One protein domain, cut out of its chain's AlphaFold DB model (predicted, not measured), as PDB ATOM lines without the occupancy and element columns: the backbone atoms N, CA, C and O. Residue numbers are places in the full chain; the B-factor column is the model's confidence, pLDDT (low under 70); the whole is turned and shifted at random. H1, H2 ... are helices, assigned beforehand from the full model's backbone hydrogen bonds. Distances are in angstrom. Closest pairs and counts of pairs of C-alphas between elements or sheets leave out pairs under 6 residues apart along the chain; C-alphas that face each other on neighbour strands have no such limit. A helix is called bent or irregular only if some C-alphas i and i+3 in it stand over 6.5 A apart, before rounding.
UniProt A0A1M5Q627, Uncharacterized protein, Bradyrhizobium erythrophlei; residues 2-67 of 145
ATOM      1  N   ASN A   2     -38.301 -15.376 -19.434       46.62
ATOM      2  CA  ASN A   2     -37.353 -16.283 -20.090       46.62
ATOM      3  C   ASN A   2     -35.951 -15.793 -19.727       46.62
ATOM      4  O   ASN A   2     -35.645 -14.627 -19.967       46.62
ATOM      5  N   ALA A   3     -35.135 -16.642 -19.106       52.19
ATOM      6  CA  ALA A   3     -33.726 -16.328 -18.924       52.19
ATOM      7  C   ALA A   3     -33.094 -16.103 -20.313       52.19
ATOM      8  O   ALA A   3     -33.425 -16.851 -21.241       52.19
ATOM      9  N   PRO A   4     -32.242 -15.077 -20.502       58.53
ATOM     10  CA  PRO A   4     -31.498 -14.926 -21.746       58.53
ATOM     11  C   PRO A   4     -30.706 -16.209 -22.024       58.53
ATOM     12  O   PRO A   4     -30.165 -16.821 -21.103       58.53
ATOM     13  N   ALA A   5     -30.679 -16.640 -23.284       70.12
ATOM     14  CA  ALA A   5     -29.919 -17.818 -23.678       70.12
ATOM     15  C   ALA A   5     -28.425 -17.554 -23.431       70.12
ATOM     16  O   ALA A   5     -27.834 -16.703 -24.090       70.12
ATOM     17  N   LEU A   6     -27.843 -18.264 -22.462       79.06
ATOM     18  CA  LEU A   6     -26.411 -18.234 -22.165       79.06
ATOM     19  C   LEU A   6     -25.624 -18.701 -23.391       79.06
ATOM     20  O   LEU A   6     -25.944 -19.741 -23.979       79.06
ATOM     21  N   SER A   7     -24.583 -17.961 -23.770       86.06
ATOM     22  CA  SER A   7     -23.654 -18.434 -24.790       86.06
ATOM     23  C   SER A   7     -22.734 -19.521 -24.224       86.06
ATOM     24  O   SER A   7     -22.604 -19.715 -23.008       86.06
ATOM     25  N   ILE A   8     -22.045 -20.234 -25.117       84.38
ATOM     26  CA  ILE A   8     -21.034 -21.213 -24.708       84.38
ATOM     27  C   ILE A   8     -19.903 -20.559 -23.897       84.38
ATOM     28  O   ILE A   8     -19.370 -21.188 -22.987       84.38
ATOM     29  N   ILE A   9     -19.568 -19.295 -24.189       88.88
ATOM     30  CA  ILE A   9     -18.515 -18.551 -23.486       88.88
ATOM     31  C   ILE A   9     -18.988 -18.131 -22.098       88.88
ATOM     32  O   ILE A   9     -18.272 -18.370 -21.133       88.88
ATOM     33  N   ASP A  10     -20.224 -17.643 -21.973       85.31
ATOM     34  CA  ASP A  10     -20.800 -17.324 -20.659       85.31
ATOM     35  C   ASP A  10     -20.822 -18.567 -19.761       85.31
ATOM     36  O   ASP A  10     -20.486 -18.505 -18.584       85.31
ATOM     37  N   THR A  11     -21.130 -19.730 -20.338       82.38
ATOM     38  CA  THR A  11     -21.106 -21.012 -19.620       82.38
ATOM     39  C   THR A  11     -19.693 -21.388 -19.153       82.38
ATOM     40  O   THR A  11     -19.525 -21.907 -18.050       82.38
ATOM     41  N   LEU A  12     -18.673 -21.132 -19.982       82.69
ATOM     42  CA  LEU A  12     -17.259 -21.381 -19.669       82.69
ATOM     43  C   LEU A  12     -16.703 -20.447 -18.589       82.69
ATOM     44  O   LEU A  12     -15.730 -20.826 -17.937       82.69
ATOM     45  N   ASP A  13     -17.294 -19.267 -18.410       85.12
ATOM     46  CA  ASP A  13     -16.843 -18.261 -17.446       85.12
ATOM     47  C   ASP A  13     -17.742 -18.187 -16.188       85.12
ATOM     48  O   ASP A  13     -17.344 -17.611 -15.173       85.12
ATOM     49  N   ASP A  14     -18.898 -18.862 -16.182       79.38
ATOM     50  CA  ASP A  14     -19.770 -18.990 -15.010       79.38
ATOM     51  C   ASP A  14     -19.218 -19.983 -13.965       79.38
ATOM     52  O   ASP A  14     -19.127 -21.204 -14.169       79.38
ATOM     53  N   HIS A  15     -18.878 -19.437 -12.795       79.06
ATOM     54  CA  HIS A  15     -18.312 -20.161 -11.660       79.06
ATOM     55  C   HIS A  15     -19.296 -21.121 -10.970       79.06
ATOM     56  O   HIS A  15     -18.856 -22.059 -10.298       79.06
ATOM     57  N   ALA A  16     -20.605 -20.909 -11.126       75.12
ATOM     58  CA  ALA A  16     -21.643 -21.827 -10.660       75.12
ATOM     59  C   ALA A  16     -21.836 -23.023 -11.610       75.12
ATOM     60  O   ALA A  16     -22.420 -24.034 -11.210       75.12
ATOM     61  N   LEU A  17     -21.340 -22.922 -12.849       76.62
ATOM     62  CA  LEU A  17     -21.427 -23.966 -13.865       76.62
ATOM     63  C   LEU A  17     -20.098 -24.710 -14.000       76.62
ATOM     64  O   LEU A  17     -19.832 -25.658 -13.255       76.62
ATOM     65  N   ILE A  18     -19.276 -24.321 -14.979       75.19
ATOM     66  CA  ILE A  18     -18.083 -25.075 -15.367       75.19
ATOM     67  C   ILE A  18     -16.789 -24.256 -15.347       75.19
ATOM     68  O   ILE A  18     -15.727 -24.835 -15.573       75.19
ATOM     69  N   ALA A  19     -16.813 -22.964 -15.012       80.81
ATOM     70  CA  ALA A  19     -15.605 -22.132 -15.042       80.81
ATOM     71  C   ALA A  19     -14.406 -22.627 -14.211       80.81
ATOM     72  O   ALA A  19     -13.282 -22.517 -14.710       80.81
ATOM     73  N   PRO A  20     -14.570 -23.256 -13.021       81.25
ATOM     74  CA  PRO A  20     -13.437 -23.794 -12.254       81.25
ATOM     75  C   PRO A  20     -12.603 -24.824 -13.029       81.25
ATOM     76  O   PRO A  20     -11.449 -25.096 -12.697       81.25
ATOM     77  N   TRP A  21     -13.174 -25.398 -14.088       73.25
ATOM     78  CA  TRP A  21     -12.531 -26.389 -14.936       73.25
ATOM     79  C   TRP A  21     -11.715 -25.765 -16.086       73.25
ATOM     80  O   TRP A  21     -10.823 -26.441 -16.613       73.25
ATOM     81  N   PHE A  22     -11.962 -24.498 -16.444       81.56
ATOM     82  CA  PHE A  22     -11.391 -23.792 -17.608       81.56
ATOM     83  C   PHE A  22     -10.561 -22.560 -17.211       81.56
ATOM     84  O   PHE A  22     -10.609 -21.502 -17.850       81.56
ATOM     85  N   VAL A  23      -9.780 -22.710 -16.141       80.75
ATOM     86  CA  VAL A  23      -8.967 -21.640 -15.552       80.75
ATOM     87  C   VAL A  23      -7.636 -21.472 -16.286       80.75
ATOM     88  O   VAL A  23      -6.945 -22.447 -16.587       80.75
ATOM     89  N   GLY A  24      -7.248 -20.216 -16.508       82.81
ATOM     90  CA  GLY A  24      -5.927 -19.828 -16.998       82.81
ATOM     91  C   GLY A  24      -5.837 -19.620 -18.519       82.81
ATOM     92  O   GLY A  24      -6.702 -20.067 -19.277       82.81
ATOM     93  N   PRO A  25      -4.758 -18.961 -18.987       83.75
ATOM     94  CA  PRO A  25      -4.609 -18.523 -20.377       83.75
ATOM     95  C   PRO A  25      -4.430 -19.676 -21.371       83.75
ATOM     96  O   PRO A  25      -4.653 -19.499 -22.565       83.75
ATOM     97  N   SER A  26      -4.087 -20.884 -20.907       81.12
ATOM     98  CA  SER A  26      -3.947 -22.063 -21.775       81.12
ATOM     99  C   SER A  26      -5.251 -22.475 -22.468       81.12
ATOM    100  O   SER A  26      -5.211 -23.237 -23.430       81.12
ATOM    101  N   TRP A  27      -6.400 -21.983 -21.999       87.56
ATOM    102  CA  TRP A  27      -7.711 -22.233 -22.604       87.56
ATOM    103  C   TRP A  27      -8.143 -21.157 -23.611       87.56
ATOM    104  O   TRP A  27      -9.200 -21.299 -24.220       87.56
ATOM    105  N   ASN A  28      -7.349 -20.104 -23.829       90.19
ATOM    106  CA  ASN A  28      -7.718 -19.016 -24.742       90.19
ATOM    107  C   ASN A  28      -7.910 -19.505 -26.181       90.19
ATOM    108  O   ASN A  28      -8.893 -19.144 -26.816       90.19
ATOM    109  N   ALA A  29      -7.050 -20.411 -26.657       90.88
ATOM    110  CA  ALA A  29      -7.213 -21.029 -27.973       90.88
ATOM    111  C   ALA A  29      -8.577 -21.730 -28.115       90.88
ATOM    112  O   ALA A  29      -9.249 -21.592 -29.133       90.88
ATOM    113  N   TRP A  30      -9.033 -22.424 -27.068       89.81
ATOM    114  CA  TRP A  30     -10.352 -23.055 -27.053       89.81
ATOM    115  C   TRP A  30     -11.490 -22.039 -27.042       89.81
ATOM    116  O   TRP A  30     -12.449 -22.218 -27.788       89.81
ATOM    117  N   ARG A  31     -11.385 -20.965 -26.248       93.00
ATOM    118  CA  ARG A  31     -12.384 -19.882 -26.234       93.00
ATOM    119  C   ARG A  31     -12.547 -19.266 -27.624       93.00
ATOM    120  O   ARG A  31     -13.672 -19.147 -28.095       93.00
ATOM    121  N   VAL A  32     -11.441 -18.979 -28.308       94.88
ATOM    122  CA  VAL A  32     -11.437 -18.437 -29.678       94.88
ATOM    123  C   VAL A  32     -12.091 -19.401 -30.670       94.88
ATOM    124  O   VAL A  32     -12.989 -19.010 -31.414       94.88
ATOM    125  N   ILE A  33     -11.701 -20.681 -30.658       93.50
ATOM    126  CA  ILE A  33     -12.284 -21.688 -31.558       93.50
ATOM    127  C   ILE A  33     -13.784 -21.872 -31.300       93.50
ATOM    128  O   ILE A  33     -14.554 -22.005 -32.251       93.50
ATOM    129  N   LEU A  34     -14.221 -21.851 -30.038       92.69
ATOM    130  CA  LEU A  34     -15.636 -21.969 -29.684       92.69
ATOM    131  C   LEU A  34     -16.429 -20.723 -30.070       92.69
ATOM    132  O   LEU A  34     -17.523 -20.867 -30.613       92.69
ATOM    133  N   LYS A  35     -15.881 -19.518 -29.877       94.69
ATOM    134  CA  LYS A  35     -16.500 -18.290 -30.390       94.69
ATOM    135  C   LYS A  35     -16.723 -18.384 -31.898       94.69
ATOM    136  O   LYS A  35     -17.857 -18.248 -32.349       94.69
ATOM    137  N   ALA A  36     -15.687 -18.745 -32.655       94.25
ATOM    138  CA  ALA A  36     -15.792 -18.919 -34.102       94.25
ATOM    139  C   ALA A  36     -16.814 -20.006 -34.494       94.25
ATOM    140  O   ALA A  36     -17.621 -19.810 -35.399       94.25
ATOM    141  N   ALA A  37     -16.821 -21.150 -33.800       92.75
ATOM    142  CA  ALA A  37     -17.746 -22.247 -34.079       92.75
ATOM    143  C   ALA A  37     -19.215 -21.875 -33.817       92.75
ATOM    144  O   ALA A  37     -20.099 -22.338 -34.535       92.75
ATOM    145  N   PHE A  38     -19.487 -21.030 -32.820       92.25
ATOM    146  CA  PHE A  38     -20.833 -20.552 -32.488       92.25
ATOM    147  C   PHE A  38     -21.202 -19.225 -33.170       92.25
ATOM    148  O   PHE A  38     -22.268 -18.687 -32.886       92.25
ATOM    149  N   ALA A  39     -20.361 -18.723 -34.084       93.00
ATOM    150  CA  ALA A  39     -20.510 -17.414 -34.727       93.00
ATOM    151  C   ALA A  39     -20.674 -16.255 -33.724       93.00
ATOM    152  O   ALA A  39     -21.439 -15.316 -33.933       93.00
ATOM    153  N   ILE A  40     -19.939 -16.336 -32.617       94.19
ATOM    154  CA  ILE A  40     -19.781 -15.244 -31.660       94.19
ATOM    155  C   ILE A  40     -18.656 -14.337 -32.183       94.19
ATOM    156  O   ILE A  40     -17.605 -14.864 -32.563       94.19
ATOM    157  N   PRO A  41     -18.840 -13.002 -32.201       93.25
ATOM    158  CA  PRO A  41     -17.816 -12.072 -32.663       93.25
ATOM    159  C   PRO A  41     -16.470 -12.266 -31.954       93.25
ATOM    160  O   PRO A  41     -16.419 -12.427 -30.731       93.25
ATOM    161  N   LEU A  42     -15.398 -12.238 -32.743       94.62
ATOM    162  CA  LEU A  42     -14.012 -12.248 -32.280       94.62
ATOM    163  C   LEU A  42     -13.484 -10.813 -32.269       94.62
ATOM    164  O   LEU A  42     -13.782 -10.052 -33.192       94.62
ATOM    165  N   ASP A  43     -12.694 -10.455 -31.260       95.56
ATOM    166  CA  ASP A  43     -11.889  -9.229 -31.310       95.56
ATOM    167  C   ASP A  43     -10.635  -9.397 -32.192       95.56
ATOM    168  O   ASP A  43     -10.340 -10.492 -32.672       95.56
ATOM    169  N   ASP A  44      -9.878  -8.317 -32.408       95.69
ATOM    170  CA  ASP A  44      -8.704  -8.324 -33.293       95.69
ATOM    171  C   ASP A  44      -7.630  -9.344 -32.865       95.69
ATOM    172  O   ASP A  44      -7.048 -10.034 -33.705       95.69
ATOM    173  N   ARG A  45      -7.394  -9.518 -31.556       94.25
ATOM    174  CA  ARG A  45      -6.399 -10.478 -31.032       94.25
ATOM    175  C   ARG A  45      -6.898 -11.914 -31.135       94.25
ATOM    176  O   ARG A  45      -6.135 -12.852 -31.388       94.25
ATOM    177  N   GLU A  46      -8.189 -12.101 -30.902       95.56
ATOM    178  CA  GLU A  46      -8.857 -13.381 -31.084       95.56
ATOM    179  C   GLU A  46      -8.880 -13.785 -32.562       95.56
ATOM    180  O   GLU A  46      -8.689 -14.963 -32.862       95.56
ATOM    181  N   MET A  47      -9.021 -12.824 -33.478       95.62
ATOM    182  CA  MET A  47      -8.932 -13.047 -34.920       95.62
ATOM    183  C   MET A  47      -7.532 -13.511 -35.332       95.62
ATOM    184  O   MET A  47      -7.407 -14.516 -36.030       95.62
ATOM    185  N   GLU A  48      -6.474 -12.853 -34.845       95.19
ATOM    186  CA  GLU A  48      -5.086 -13.292 -35.067       95.19
ATOM    187  C   GLU A  48      -4.863 -14.727 -34.572       95.19
ATOM    188  O   GLU A  48      -4.299 -15.570 -35.274       95.19
ATOM    189  N   THR A  49      -5.369 -15.035 -33.374       94.00
ATOM    190  CA  THR A  49      -5.295 -16.384 -32.801       94.00
ATOM    191  C   THR A  49      -6.069 -17.392 -33.651       94.00
ATOM    192  O   THR A  49      -5.594 -18.506 -33.882       94.00
ATOM    193  N   PHE A  50      -7.256 -17.021 -34.134       95.62
ATOM    194  CA  PHE A  50      -8.066 -17.872 -34.997       95.62
ATOM    195  C   PHE A  50      -7.346 -18.160 -36.315       95.62
ATOM    196  O   PHE A  50      -7.230 -19.326 -36.681       95.62
ATOM    197  N   HIS A  51      -6.802 -17.147 -36.989       95.12
ATOM    198  CA  HIS A  51      -6.056 -17.317 -38.238       95.12
ATOM    199  C   HIS A  51      -4.829 -18.213 -38.062       95.12
ATOM    200  O   HIS A  51      -4.632 -19.133 -38.859       95.12
ATOM    201  N   ALA A  52      -4.078 -18.034 -36.971       93.50
ATOM    202  CA  ALA A  52      -2.935 -18.886 -36.648       93.50
ATOM    203  C   ALA A  52      -3.323 -20.368 -36.464       93.50
ATOM    204  O   ALA A  52      -2.543 -21.258 -36.803       93.50
ATOM    205  N   LEU A  53      -4.522 -20.651 -35.940       91.69
ATOM    206  CA  LEU A  53      -5.024 -22.016 -35.724       91.69
ATOM    207  C   LEU A  53      -5.743 -22.603 -36.947       91.69
ATOM    208  O   LEU A  53      -5.735 -23.818 -37.148       91.69
ATOM    209  N   ALA A  54      -6.414 -21.758 -37.724       91.94
ATOM    210  CA  ALA A  54      -7.366 -22.147 -38.759       91.94
ATOM    211  C   ALA A  54      -6.829 -21.968 -40.189       91.94
ATOM    212  O   ALA A  54      -7.527 -22.350 -41.131       91.94
ATOM    213  N   GLY A  55      -5.621 -21.414 -40.343       89.06
ATOM    214  CA  GLY A  55      -4.933 -21.224 -41.621       89.06
ATOM    215  C   GLY A  55      -5.495 -20.064 -42.440       89.06
ATOM    216  O   GLY A  55      -5.925 -20.286 -43.568       89.06
ATOM    217  N   ASP A  56      -5.553 -18.862 -41.854       88.88
ATOM    218  CA  ASP A  56      -5.971 -17.591 -42.492       88.88
ATOM    219  C   ASP A  56      -7.374 -17.564 -43.134       88.88
ATOM    220  O   ASP A  56      -7.761 -16.593 -43.787       88.88
ATOM    221  N   ARG A  57      -8.179 -18.614 -42.954       90.25
ATOM    222  CA  ARG A  57      -9.569 -18.635 -43.421       90.25
ATOM    223  C   ARG A  57     -10.434 -17.673 -42.608       90.25
ATOM    224  O   ARG A  57     -10.237 -17.524 -41.405       90.25
ATOM    225  N   ALA A  58     -11.475 -17.138 -43.239       91.62
ATOM    226  CA  ALA A  58     -12.484 -16.353 -42.536       91.62
ATOM    227  C   ALA A  58     -13.246 -17.212 -41.499       91.62
ATOM    228  O   ALA A  58     -13.532 -18.393 -41.761       91.62
ATOM    229  N   PRO A  59     -13.591 -16.651 -40.324       93.75
ATOM    230  CA  PRO A  59     -14.435 -17.336 -39.354       93.75
ATOM    231  C   PRO A  59     -15.853 -17.568 -39.913       93.75
ATOM    232  O   PRO A  59     -16.330 -16.787 -40.735       93.75
ATOM    233  N   PRO A  60     -16.549 -18.639 -39.488       92.88
ATOM    234  CA  PRO A  60     -17.916 -18.909 -39.930       92.88
ATOM    235  C   PRO A  60     -18.893 -17.787 -39.545       92.88
ATOM    236  O   PRO A  60     -18.950 -17.378 -38.391       92.88
ATOM    237  N   GLU A  61     -19.733 -17.356 -40.488       91.94
ATOM    238  CA  GLU A  61     -20.770 -16.331 -40.248       91.94
ATOM    239  C   GLU A  61     -21.984 -16.860 -39.463       91.94
ATOM    240  O   GLU A  61     -22.821 -16.098 -38.983       91.94
ATOM    241  N   ARG A  62     -22.124 -18.185 -39.365       91.69
ATOM    242  CA  ARG A  62     -23.214 -18.867 -38.656       91.69
ATOM    243  C   ARG A  62     -22.648 -20.022 -37.850       91.69
ATOM    244  O   ARG A  62     -21.628 -20.595 -38.233       91.69
ATOM    245  N   GLN A  63     -23.348 -20.389 -36.777       91.88
ATOM    246  CA  GLN A  63     -22.979 -21.544 -35.967       91.88
ATOM    247  C   GLN A  63     -22.783 -22.778 -36.855       91.88
ATOM    248  O   GLN A  63     -23.661 -23.148 -37.645       91.88
ATOM    249  N   VAL A  64     -21.625 -23.416 -36.710       87.69
ATOM    250  CA  VAL A  64     -21.294 -24.629 -37.452       87.69
ATOM    251  C   VAL A  64     -22.106 -25.801 -36.911       87.69
ATOM    252  O   VAL A  64     -22.321 -25.931 -35.707       87.69
ATOM    253  N   LYS A  65     -22.546 -26.688 -37.806       85.88
ATOM    254  CA  LYS A  65     -23.204 -27.941 -37.402       85.88
ATOM    255  C   LYS A  65     -22.215 -28.922 -36.774       85.88
ATOM    256  O   LYS A  65     -22.597 -29.714 -35.922       85.88
ATOM    257  N   GLU A  66     -20.957 -28.854 -37.204       84.12
ATOM    258  CA  GLU A  66     -19.884 -29.745 -36.780       84.12
ATOM    259  C   GLU A  66     -18.567 -28.973 -36.685       84.12
ATOM    260  O   GLU A  66     -18.254 -28.145 -37.544       84.12
ATOM    261  N   LEU A  67     -17.786 -29.264 -35.642       85.31
ATOM    262  CA  LEU A  67     -16.454 -28.711 -35.417       85.31
ATOM    263  C   LEU A  67     -15.440 -29.857 -35.369       85.31
ATOM    264  O   LEU A  67     -15.508 -30.720 -34.496       85.31
TER     265      LEU A  67
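What this domain is: This is residues 2 to 67 of the 145 residues of an uncharacterized protein of Bradyrhizobium erythrophlei (UniProt A0A1M5Q627). Three helices make a small, loosely knit body with H2 in the middle: the short H1 packs on one side of it, running back alongside as a helical hairpin, and H3 crosses it on the other side at nearly a right angle. Residues 2 to 7 lead in to H1 from far out, and after H3 the unnamed stretch of residues 55 to 67 folds back past the end of H2 at Ala 37. The printed part has 66 residues, with three named helices in the order H1, H2, H3 and no named strand; the class is all helix, though under half of the residues, 30 of 66, are in named elements. The whole is only just compact, close to loose, with a radius of gyration of the C-alphas of 12.5 A and spans of 36 by 29 by 22 A.

Where its parts are: Start at Asn 2 and go on to C-alpha 8 at (-21.034, -21.213, -24.708), where H1 begins; it takes residues 8 to 13. Look next at residues 25 to 37 for H2, which is 19.3 A from first to last C-alpha and begins with C-alpha 25 at (-4.609, -18.523, -20.377). H2 is irregular: C-alphas 26 and 29 are 7.1 A apart. Then find H3 in residues 44 to 54, 14.9 A long, ending with C-alpha 54 at (-7.366, -22.147, -38.759).

How they stand to each other: Begin with H2, which touches both other helices. H1 touches it through residues 31 to 35 of H2 alone, and the closest C-alphas, those of Ile 9 and Arg 31, are 6.8 A apart. The two form a helical hairpin, running opposite ways at a shallow tilt of 21 degrees. H3 also touches H2, with the closest C-alphas, those of Val 32 and Glu 46, 5.8 A apart. Their lines are about perpendicular, at 82 degrees. H1 and H3 are apart. Along the backbones of H1 and H3 you will find each O i to N i+4 pair within hydrogen-bond range; in H2 it is 7 of 9.

The domain as a whole: The two C-alphas farthest apart in the domain are those of Asn 2 and Gly 55, at 39.2 A. The printed part has no cut. The link from H1 to H2, 11 residues, is long, and the link from H2 to H3, 6 residues, is short. In residues 55 to 67 the C-alphas lie 11 to 17 A from the mean of the C-alphas. Check the B-factor column for the model's confidence: the mean pLDDT of the printed part is 86.5, and residues 2 to 4 are under 70.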